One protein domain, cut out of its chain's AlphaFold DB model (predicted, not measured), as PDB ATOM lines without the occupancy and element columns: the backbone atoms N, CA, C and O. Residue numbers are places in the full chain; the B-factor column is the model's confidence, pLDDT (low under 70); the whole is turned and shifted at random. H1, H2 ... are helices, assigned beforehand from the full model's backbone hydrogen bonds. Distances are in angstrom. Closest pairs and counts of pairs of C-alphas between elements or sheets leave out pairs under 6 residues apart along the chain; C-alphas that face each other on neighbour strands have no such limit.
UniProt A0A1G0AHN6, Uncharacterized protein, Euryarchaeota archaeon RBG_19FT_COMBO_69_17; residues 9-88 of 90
ATOM      1  N   ASP A   9      36.533  19.850   4.638       87.12
ATOM      2  CA  ASP A   9      35.599  20.705   5.381       87.12
ATOM      3  C   ASP A   9      35.542  22.128   4.810       87.12
ATOM      4  O   ASP A   9      34.469  22.710   4.645       87.12
ATOM      5  N   GLN A  10      36.694  22.677   4.412       86.69
ATOM      6  CA  GLN A  10      36.766  23.988   3.761       86.69
ATOM      7  C   GLN A  10      36.079  23.984   2.389       86.69
ATOM      8  O   GLN A  10      35.421  24.959   2.024       86.69
ATOM      9  N   LYS A  11      36.190  22.895   1.618       89.94
ATOM     10  CA  LYS A  11      35.464  22.757   0.342       89.94
ATOM     11  C   LYS A  11      33.955  22.710   0.564       89.94
ATOM     12  O   LYS A  11      33.214  23.328  -0.200       89.94
ATOM     13  N   ASP A  12      33.512  22.032   1.617       90.19
ATOM     14  CA  ASP A  12      32.102  21.968   1.988       90.19
ATOM     15  C   ASP A  12      31.555  23.323   2.440       90.19
ATOM     16  O   ASP A  12      30.461  23.708   2.020       90.19
ATOM     17  N   ALA A  13      32.332  24.087   3.209       89.62
ATOM     18  CA  ALA A  13      31.987  25.456   3.576       89.62
ATOM     19  C   ALA A  13      31.840  26.360   2.339       89.62
ATOM     20  O   ALA A  13      30.842  27.069   2.211       89.62
ATOM     21  N   VAL A  14      32.775  26.281   1.384       90.69
ATOM     22  CA  VAL A  14      32.698  27.044   0.125       90.69
ATOM     23  C   VAL A  14      31.477  26.635  -0.703       90.69
ATOM     24  O   VAL A  14      30.805  27.501  -1.258       90.69
ATOM     25  N   ARG A  15      31.139  25.341  -0.762       91.50
ATOM     26  CA  ARG A  15      29.928  24.864  -1.450       91.50
ATOM     27  C   ARG A  15      28.657  25.447  -0.829       91.50
ATOM     28  O   ARG A  15      27.817  25.967  -1.556       91.50
ATOM     29  N   ARG A  16      28.531  25.418   0.501       92.12
ATOM     30  CA  ARG A  16      27.380  26.016   1.205       92.12
ATOM     31  C   ARG A  16      27.299  27.526   0.978       92.12
ATOM     32  O   ARG A  16      26.214  28.057   0.763       92.12
ATOM     33  N   ALA A  17      28.440  28.215   0.990       90.31
ATOM     34  CA  ALA A  17      28.494  29.642   0.692       90.31
ATOM     35  C   ALA A  17      28.034  29.945  -0.741       90.31
ATOM     36  O   ALA A  17      27.281  30.897  -0.941       90.31
ATOM     37  N   ALA A  18      28.422  29.117  -1.718       91.50
ATOM     38  CA  ALA A  18      27.938  29.234  -3.090       91.50
ATOM     39  C   ALA A  18      26.409  29.125  -3.138       91.50
ATOM     40  O   ALA A  18      25.762  30.023  -3.657       91.50
ATOM     41  N   GLU A  19      25.812  28.107  -2.512       92.00
ATOM     42  CA  GLU A  19      24.350  27.926  -2.484       92.00
ATOM     43  C   GLU A  19      23.600  29.125  -1.878       92.00
ATOM     44  O   GLU A  19      22.526  29.500  -2.354       92.00
ATOM     45  N   ILE A  20      24.151  29.739  -0.826       92.31
ATOM     46  CA  ILE A  20      23.574  30.942  -0.211       92.31
ATOM     47  C   ILE A  20      23.647  32.117  -1.190       92.31
ATOM     48  O   ILE A  20      22.635  32.770  -1.444       92.31
ATOM     49  N   LEU A  21      24.824  32.361  -1.770       89.12
ATOM     50  CA  LEU A  21      25.030  33.458  -2.711       89.12
ATOM     51  C   LEU A  21      24.190  33.292  -3.982       89.12
ATOM     52  O   LEU A  21      23.656  34.279  -4.481       89.12
ATOM     53  N   GLU A  22      24.016  32.068  -4.476       91.56
ATOM     54  CA  GLU A  22      23.161  31.765  -5.628       91.56
ATOM     55  C   GLU A  22      21.698  32.129  -5.362       91.56
ATOM     56  O   GLU A  22      21.055  32.751  -6.210       91.56
ATOM     57  N   LYS A  23      21.182  31.813  -4.166       91.75
ATOM     58  CA  LYS A  23      19.824  32.199  -3.753       91.75
ATOM     59  C   LYS A  23      19.655  33.714  -3.686       91.75
ATOM     60  O   LYS A  23      18.599  34.219  -4.051       91.75
ATOM     61  N   THR A  24      20.676  34.436  -3.229       89.06
ATOM     62  CA  THR A  24      20.624  35.900  -3.104       89.06
ATOM     63  C   THR A  24      20.785  36.609  -4.450       89.06
ATOM     64  O   THR A  24      20.105  37.597  -4.708       89.06
ATOM     65  N   LEU A  25      21.683  36.125  -5.310       87.75
ATOM     66  CA  LEU A  25      22.019  36.760  -6.588       87.75
ATOM     67  C   LEU A  25      21.129  36.298  -7.748       87.75
ATOM     68  O   LEU A  25      21.155  36.916  -8.810       87.75
ATOM     69  N   GLY A  26      20.383  35.201  -7.584       89.75
ATOM     70  CA  GLY A  26      19.525  34.634  -8.628       89.75
ATOM     71  C   GLY A  26      20.294  34.049  -9.818       89.75
ATOM     72  O   GLY A  26      19.700  33.789 -10.864       89.75
ATOM     73  N   ARG A  27      21.610  33.844  -9.687       90.69
ATOM     74  CA  ARG A  27      22.467  33.224 -10.706       90.69
ATOM     75  C   ARG A  27      23.385  32.189 -10.078       90.69
ATOM     76  O   ARG A  27      23.808  32.362  -8.940       90.69
ATOM     77  N   ARG A  28      23.741  31.167 -10.858       88.56
ATOM     78  CA  ARG A  28      24.724  30.155 -10.459       88.56
ATOM     79  C   ARG A  28      26.123  30.771 -10.380       88.56
ATOM     80  O   ARG A  28      26.486  31.554 -11.261       88.56
ATOM     81  N   LEU A  29      26.897  30.410  -9.360       86.94
ATOM     82  CA  LEU A  29      28.275  30.869  -9.190       86.94
ATOM     83  C   LEU A  29      29.238  29.697  -9.325       86.94
ATOM     84  O   LEU A  29      29.031  28.613  -8.784       86.94
ATOM     85  N   SER A  30      30.340  29.923 -10.032       89.00
ATOM     86  CA  SER A  30      31.458  28.988  -9.990       89.00
ATOM     87  C   SER A  30      32.129  29.012  -8.612       89.00
ATOM     88  O   SER A  30      32.056  29.990  -7.858       89.00
ATOM     89  N   GLN A  31      32.852  27.941  -8.286       84.94
ATOM     90  CA  GLN A  31      33.634  27.880  -7.051       84.94
ATOM     91  C   GLN A  31      34.667  29.020  -6.981       84.94
ATOM     92  O   GLN A  31      34.868  29.603  -5.918       84.94
ATOM     93  N   GLY A  32      35.281  29.380  -8.115       86.56
ATOM     94  CA  GLY A  32      36.233  30.489  -8.198       86.56
ATOM     95  C   GLY A  32      35.591  31.848  -7.912       86.56
ATOM     96  O   GLY A  32      36.134  32.621  -7.127       86.56
ATOM     97  N   GLU A  33      34.413  32.118  -8.480       88.19
ATOM     98  CA  GLU A  33      33.663  33.350  -8.193       88.19
ATOM     99  C   GLU A  33      33.205  33.416  -6.733       88.19
ATOM    100  O   GLU A  33      33.267  34.477  -6.120       88.19
ATOM    101  N   THR A  34      32.796  32.284  -6.157       89.56
ATOM    102  CA  THR A  34      32.398  32.197  -4.744       89.56
ATOM    103  C   THR A  34      33.566  32.561  -3.829       89.56
ATOM    104  O   THR A  34      33.422  33.395  -2.939       89.56
ATOM    105  N   VAL A  35      34.748  31.984  -4.072       88.81
ATOM    106  CA  VAL A  35      35.962  32.297  -3.300       88.81
ATOM    107  C   VAL A  35      36.355  33.765  -3.466       88.81
ATOM    108  O   VAL A  35      36.704  34.411  -2.480       88.81
ATOM    109  N   ALA A  36      36.259  34.316  -4.679       89.25
ATOM    110  CA  ALA A  36      36.538  35.729  -4.925       89.25
ATOM    111  C   ALA A  36      35.572  36.649  -4.160       89.25
ATOM    112  O   ALA A  36      36.021  37.582  -3.497       89.25
ATOM    113  N   ALA A  37      34.271  36.349  -4.181       88.25
ATOM    114  CA  ALA A  37      33.258  37.112  -3.457       88.25
ATOM    115  C   ALA A  37      33.465  37.055  -1.934       88.25
ATOM    116  O   ALA A  37      33.358  38.076  -1.254       88.25
ATOM    117  N   LEU A  38      33.819  35.883  -1.393       88.38
ATOM    118  CA  LEU A  38      34.147  35.726   0.026       88.38
ATOM    119  C   LEU A  38      35.408  36.512   0.412       88.38
ATOM    120  O   LEU A  38      35.419  37.180   1.444       88.38
ATOM    121  N   ALA A  39      36.450  36.481  -0.422       86.88
ATOM    122  CA  ALA A  39      37.670  37.251  -0.190       86.88
ATOM    123  C   ALA A  39      37.405  38.766  -0.231       86.88
ATOM    124  O   ALA A  39      37.888  39.507   0.622       86.88
ATOM    125  N   GLU A  40      36.596  39.233  -1.184       88.81
ATOM    126  CA  GLU A  40      36.199  40.638  -1.280       88.81
ATOM    127  C   GLU A  40      35.368  41.078  -0.065       88.81
ATOM    128  O   GLU A  40      35.602  42.149   0.500       88.81
ATOM    129  N   PHE A  41      34.444  40.227   0.391       86.88
ATOM    130  CA  PHE A  41      33.680  40.462   1.612       86.88
ATOM    131  C   PHE A  41      34.590  40.557   2.842       86.88
ATOM    132  O   PHE A  41      34.441  41.493   3.628       86.88
ATOM    133  N   ALA A  42      35.555  39.648   2.985       85.75
ATOM    134  CA  ALA A  42      36.518  39.656   4.085       85.75
ATOM    135  C   ALA A  42      37.387  40.926   4.089       85.75
ATOM    136  O   ALA A  42      37.629  41.512   5.144       85.75
ATOM    137  N   LEU A  43      37.808  41.402   2.913       84.81
ATOM    138  CA  LEU A  43      38.570  42.648   2.784       84.81
ATOM    139  C   LEU A  43      37.755  43.880   3.199       84.81
ATOM    140  O   LEU A  43      38.315  44.805   3.793       84.81
ATOM    141  N   ARG A  44      36.452  43.892   2.894       86.88
ATOM    142  CA  ARG A  44      35.527  44.971   3.278       86.88
ATOM    143  C   ARG A  44      35.130  44.909   4.754       86.88
ATOM    144  O   ARG A  44      34.938  45.953   5.365       86.88
ATOM    145  N   ASN A  45      35.057  43.712   5.335       85.94
ATOM    146  CA  ASN A  45      34.592  43.469   6.702       85.94
ATOM    147  C   ASN A  45      35.719  42.918   7.582       85.94
ATOM    148  O   ASN A  45      35.632  41.814   8.119       85.94
ATOM    149  N   ARG A  46      36.788  43.707   7.750       75.31
ATOM    150  CA  ARG A  46      37.978  43.298   8.520       75.31
ATOM    151  C   ARG A  46      37.673  42.891   9.964       75.31
ATOM    152  O   ARG A  46      38.340  42.003  10.476       75.31
ATOM    153  N   ALA A  47      36.678  43.513  10.599       76.81
ATOM    154  CA  ALA A  47      36.253  43.159  11.954       76.81
ATOM    155  C   ALA A  47      35.690  41.729  12.016       76.81
ATOM    156  O   ALA A  47      36.170  40.919  12.796       76.81
ATOM    157  N   ALA A  48      34.783  41.379  11.099       73.44
ATOM    158  CA  ALA A  48      34.225  40.029  11.015       73.44
ATOM    159  C   ALA A  48      35.297  38.965  10.710       73.44
ATOM    160  O   ALA A  48      35.188  37.828  11.160       73.44
ATOM    161  N   LEU A  49      36.347  39.331   9.963       71.00
ATOM    162  CA  LEU A  49      37.494  38.452   9.736       71.00
ATOM    163  C   LEU A  49      38.308  38.245  11.023       71.00
ATOM    164  O   LEU A  49      38.678  37.117  11.322       71.00
ATOM    165  N   ALA A  50      38.571  39.309  11.786       70.69
ATOM    166  CA  ALA A  50      39.301  39.218  13.050       70.69
ATOM    167  C   ALA A  50      38.551  38.364  14.086       70.69
ATOM    168  O   ALA A  50      39.163  37.525  14.747       70.69
ATOM    169  N   ASP A  51      37.228  38.505  14.165       68.62
ATOM    170  CA  ASP A  51      36.389  37.715  15.074       68.62
ATOM    171  C   ASP A  51      36.392  36.226  14.696       68.62
ATOM    172  O   ASP A  51      36.472  35.364  15.570       68.62
ATOM    173  N   ALA A  52      36.397  35.909  13.395       66.38
ATOM    174  CA  ALA A  52      36.482  34.530  12.914       66.38
ATOM    175  C   ALA A  52      37.801  33.838  13.304       66.38
ATOM    176  O   ALA A  52      37.798  32.638  13.556       66.38
ATOM    177  N   PHE A  53      38.909  34.581  13.394       60.84
ATOM    178  CA  PHE A  53      40.189  34.058  13.895       60.84
ATOM    179  C   PHE A  53      40.291  34.066  15.424       60.84
ATOM    180  O   PHE A  53      41.066  33.299  15.986       60.84
ATOM    181  N   SER A  54      39.514  34.908  16.106       55.81
ATOM    182  CA  SER A  54      39.492  34.972  17.572       55.81
ATOM    183  C   SER A  54      38.806  33.753  18.197       55.81
ATOM    184  O   SER A  54      39.112  33.392  19.329       55.81
ATOM    185  N   ALA A  55      37.904  33.098  17.458       50.56
ATOM    186  CA  ALA A  55      37.246  31.862  17.883       50.56
ATOM    187  C   ALA A  55      38.180  30.632  17.883       50.56
ATOM    188  O   ALA A  55      37.912  29.683  18.612       50.56
ATOM    189  N   ASP A  56      39.279  30.678  17.122       51.50
ATOM    190  CA  ASP A  56      40.344  29.662  17.082       51.50
ATOM    191  C   ASP A  56      41.547  30.077  17.953       51.50
ATOM    192  O   ASP A  56      42.698  29.740  17.661       51.50
ATOM    193  N   ALA A  57      41.311  30.840  19.029       54.56
ATOM    194  CA  ALA A  57      42.334  30.998  20.053       54.56
ATOM    195  C   ALA A  57      42.712  29.589  20.547       54.56
ATOM    196  O   ALA A  57      41.816  28.845  20.956       54.56
ATOM    197  N   PRO A  58      43.994  29.184  20.467       55.75
ATOM    198  CA  PRO A  58      44.398  27.882  20.966       55.75
ATOM    199  C   PRO A  58      43.959  27.761  22.426       55.75
ATOM    200  O   PRO A  58      44.062  28.724  23.189       55.75
ATOM    201  N   ASP A  59      43.436  26.597  22.802       60.97
ATOM    202  CA  ASP A  59      43.163  26.305  24.203       60.97
ATOM    203  C   ASP A  59      44.504  26.115  24.912       60.97
ATOM    204  O   ASP A  59      45.097  25.037  24.925       60.97
ATOM    205  N   LEU A  60      45.032  27.225  25.415       63.53
ATOM    206  CA  LEU A  60      46.307  27.279  26.113       63.53
ATOM    207  C   LEU A  60      46.153  26.914  27.596       63.53
ATOM    208  O   LEU A  60      47.129  26.983  28.336       63.53
ATOM    209  N   ALA A  61      44.947  26.538  28.045       63.09
ATOM    210  CA  ALA A  61      44.710  26.142  29.430       63.09
ATOM    211  C   ALA A  61      45.433  24.834  29.796       63.09
ATOM    212  O   ALA A  61      45.772  24.635  30.961       63.09
ATOM    213  N   GLU A  62      45.690  23.963  28.813       61.06
ATOM    214  CA  GLU A  62      46.413  22.698  29.002       61.06
ATOM    215  C   GLU A  62      47.868  22.730  28.501       61.06
ATOM    216  O   GLU A  62      48.555  21.710  28.567       61.06
ATOM    217  N   ASP A  63      48.369  23.868  28.007       61.97
ATOM    218  CA  ASP A  63      49.752  23.962  27.529       61.97
ATOM    219  C   ASP A  63      50.725  24.067  28.726       61.97
ATOM    220  O   ASP A  63      50.726  25.080  29.432       61.97
ATOM    221  N   PRO A  64      51.596  23.064  28.961       63.75
ATOM    222  CA  PRO A  64      52.546  23.074  30.074       63.75
ATOM    223  C   PRO A  64      53.622  24.169  29.961       63.75
ATOM    224  O   PRO A  64      54.378  24.372  30.911       63.75
ATOM    225  N   PHE A  65      53.714  24.864  28.823       61.41
ATOM    226  CA  PHE A  65      54.592  26.014  28.607       61.41
ATOM    227  C   PHE A  65      53.855  27.361  28.652       61.41
ATOM    228  O   PHE A  65      54.518  28.401  28.669       61.41
ATOM    229  N   TYR A  66      52.518  27.373  28.696       58.03
ATOM    230  CA  TYR A  66      51.715  28.595  28.762       58.03
ATOM    231  C   TYR A  66      51.249  28.873  30.198       58.03
ATOM    232  O   TYR A  66      50.090  28.694  30.564       58.03
ATOM    233  N   ASP A  67      52.178  29.332  31.036       60.09
ATOM    234  CA  ASP A  67      51.865  29.765  32.398       60.09
ATOM    235  C   ASP A  67      51.506  31.261  32.427       60.09
ATOM    236  O   ASP A  67      52.348  32.137  32.203       60.09
ATOM    237  N   THR A  68      50.244  31.574  32.732       58.75
ATOM    238  CA  THR A  68      49.778  32.964  32.862       58.75
ATOM    239  C   THR A  68      50.228  33.640  34.160       58.75
ATOM    240  O   THR A  68      50.147  34.865  34.263       58.75
ATOM    241  N   ALA A  69      50.783  32.897  35.127       59.03
ATOM    242  CA  ALA A  69      51.425  33.479  36.307       59.03
ATOM    243  C   ALA A  69      52.725  34.236  35.965       59.03
ATOM    244  O   ALA A  69      53.184  35.062  36.753       59.03
ATOM    245  N   LEU A  70      53.293  33.994  34.776       53.88
ATOM    246  CA  LEU A  70      54.464  34.686  34.223       53.88
ATOM    247  C   LEU A  70      54.101  35.870  33.307       53.88
ATOM    248  O   LEU A  70      54.973  36.418  32.628       53.88
ATOM    249  N   VAL A  71      52.835  36.301  33.281       51.41
ATOM    250  CA  VAL A  71      52.426  37.501  32.540       51.41
ATOM    251  C   VAL A  71      52.848  38.731  33.337       51.41
ATOM    252  O   VAL A  71      52.127  39.240  34.192       51.41
ATOM    253  N   PHE A  72      54.051  39.222  33.055       54.97
ATOM    254  CA  PHE A  72      54.445  40.562  33.465       54.97
ATOM    255  C   PHE A  72      53.631  41.578  32.657       54.97
ATOM    256  O   PHE A  72      53.589  41.499  31.428       54.97
ATOM    257  N   ASP A  73      52.997  42.541  33.335       52.66
ATOM    258  CA  ASP A  73      52.411  43.721  32.693       52.66
ATOM    259  C   ASP A  73      53.540  44.527  32.035       52.66
ATOM    260  O   ASP A  73      54.206  45.357  32.656       52.66
ATOM    261  N   ALA A  74      53.826  44.205  30.775       50.91
ATOM    262  CA  ALA A  74      54.919  44.796  30.017       50.91
ATOM    263  C   ALA A  74      54.578  46.196  29.471       50.91
ATOM    264  O   ALA A  74      55.381  46.780  28.740       50.91
ATOM    265  N   GLY A  75      53.412  46.762  29.818       58.38
ATOM    266  CA  GLY A  75      52.962  48.052  29.301       58.38
ATOM    267  C   GLY A  75      52.966  48.109  27.765       58.38
ATOM    268  O   GLY A  75      52.880  47.098  27.072       58.38
ATOM    269  N   ARG A  76      53.058  49.315  27.186       49.84
ATOM    270  CA  ARG A  76      53.235  49.478  25.731       49.84
ATOM    271  C   ARG A  76      54.647  49.042  25.344       49.84
ATOM    272  O   ARG A  76      55.580  49.841  25.403       49.84
ATOM    273  N   THR A  77      54.784  47.796  24.916       51.84
ATOM    274  CA  THR A  77      56.040  47.245  24.410       51.84
ATOM    275  C   THR A  77      56.414  47.914  23.084       51.84
ATOM    276  O   THR A  77      55.916  47.553  22.020       51.84
ATOM    277  N   ASP A  78      57.283  48.924  23.131       58.41
ATOM    278  CA  ASP A  78      58.052  49.350  21.959       58.41
ATOM    279  C   ASP A  78      59.141  48.296  21.725       58.41
ATOM    280  O   ASP A  78      59.861  47.933  22.658       58.41
ATOM    281  N   ALA A  79      59.277  47.802  20.493       56.28
ATOM    282  CA  ALA A  79      60.299  46.825  20.118       56.28
ATOM    283  C   ALA A  79      61.717  47.275  20.526       56.28
ATOM    284  O   ALA A  79      62.570  46.444  20.816       56.28
ATOM    285  N   ARG A  80      61.959  48.590  20.631       56.53
ATOM    286  CA  ARG A  80      63.238  49.155  21.100       56.53
ATOM    287  C   ARG A  80      63.424  49.141  22.623       56.53
ATOM    288  O   ARG A  80      64.543  49.317  23.101       56.53
ATOM    289  N   GLY A  81      62.350  48.982  23.394       56.91
ATOM    290  CA  GLY A  81      62.385  48.918  24.858       56.91
ATOM    291  C   GLY A  81      62.811  47.547  25.388       56.91
ATOM    292  O   GLY A  81      63.498  47.479  26.406       56.91
ATOM    293  N   LEU A  82      62.462  46.476  24.667       59.66
ATOM    294  CA  LEU A  82      62.782  45.093  25.039       59.66
ATOM    295  C   LEU A  82      64.290  44.817  25.046       59.66
ATOM    296  O   LEU A  82      64.802  44.278  26.026       59.66
ATOM    297  N   ASP A  83      65.014  45.276  24.022       59.19
ATOM    298  CA  ASP A  83      66.477  45.133  23.963       59.19
ATOM    299  C   ASP A  83      67.167  45.821  25.150       59.19
ATOM    300  O   ASP A  83      68.170  45.341  25.674       59.19
ATOM    301  N   ARG A  84      66.597  46.930  25.635       59.34
ATOM    302  CA  ARG A  84      67.151  47.701  26.754       59.34
ATOM    303  C   ARG A  84      66.984  47.003  28.105       59.34
ATOM    304  O   ARG A  84      67.817  47.197  28.987       59.34
ATOM    305  N   LEU A  85      65.908  46.231  28.267       59.59
ATOM    306  CA  LEU A  85      65.629  45.438  29.467       59.59
ATOM    307  C   LEU A  85      66.471  44.159  29.510       59.59
ATOM    308  O   LEU A  85      66.946  43.789  30.580       59.59
ATOM    309  N   LEU A  86      66.679  43.513  28.360       59.28
ATOM    310  CA  LEU A  86      67.401  42.241  28.273       59.28
ATOM    311  C   LEU A  86      68.923  42.400  28.283       59.28
ATOM    312  O   LEU A  86      69.614  41.584  28.888       59.28
ATOM    313  N   TYR A  87      69.457  43.444  27.644       60.50
ATOM    314  CA  TYR A  87      70.906  43.596  27.473       60.50
ATOM    315  C   TYR A  87      71.554  44.624  28.403       60.50
ATOM    316  O   TYR A  87      72.773  44.780  28.383       60.50
ATOM    317  N   GLY A  88      70.764  45.273  29.264       52.41
ATOM    318  CA  GLY A  88      71.263  46.281  30.192       52.41
ATOM    319  C   GLY A  88      71.748  47.550  29.484       52.41
ATOM    320  O   GLY A  88      72.123  47.580  28.314       52.41
TER     321      GLY A  88
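Overview. This is residues 9 to 88 of the 90 residues of an uncharacterized protein of Euryarchaeota archaeon RBG_19FT_COMBO_69_17 (UniProt A0A1G0AHN6). Look first at H1, the longest helix: the beginning of H2 packs crosswise on its middle, H3 turns off near H2's far end, and a long trailing stretch, residues 55 to 78, leads away to the small lone helix H4. The printed part has 80 residues with four named helices, H1 to H4 in chain order, and no named strand: all helix. It is extended, with a radius of gyration of the C-alphas of 21.2 A and spans of 65 by 30 by 17 A.

Arrangement. H1, residues 9 to 25, touches H2, residues 31 to 44, with residues 14 to 21 alone; the closest C-alphas, of Ala 18 and Thr 34, are 5.6 A apart, and the lines are about perpendicular at 83 degrees. H3, residues 46 to 54, is close to H2 but not clearly touching, with C-alphas 42 and 49 closest at 5.9 A. H4, residues 79 to 86, is apart from H1, H2 and H3. Every O i to N i+4 pair is within hydrogen-bond range in H1, H2 and H3; in H4, 2 of 4 are.

Along the chain. Find C-alpha 9 at (35.599, 20.705, 5.381); from there H1 runs 24.2 A. H2 spans 20.1 A; H4 ends at C-alpha 86, (67.401, 42.241, 28.273).

Size, cuts and confidence. The farthest C-alphas, of Gly 26 and Gly 88, are 65.7 A apart. The printed part has no cut, the link H3 to H4 is long, and residues 51 to 88 have pLDDT under 70.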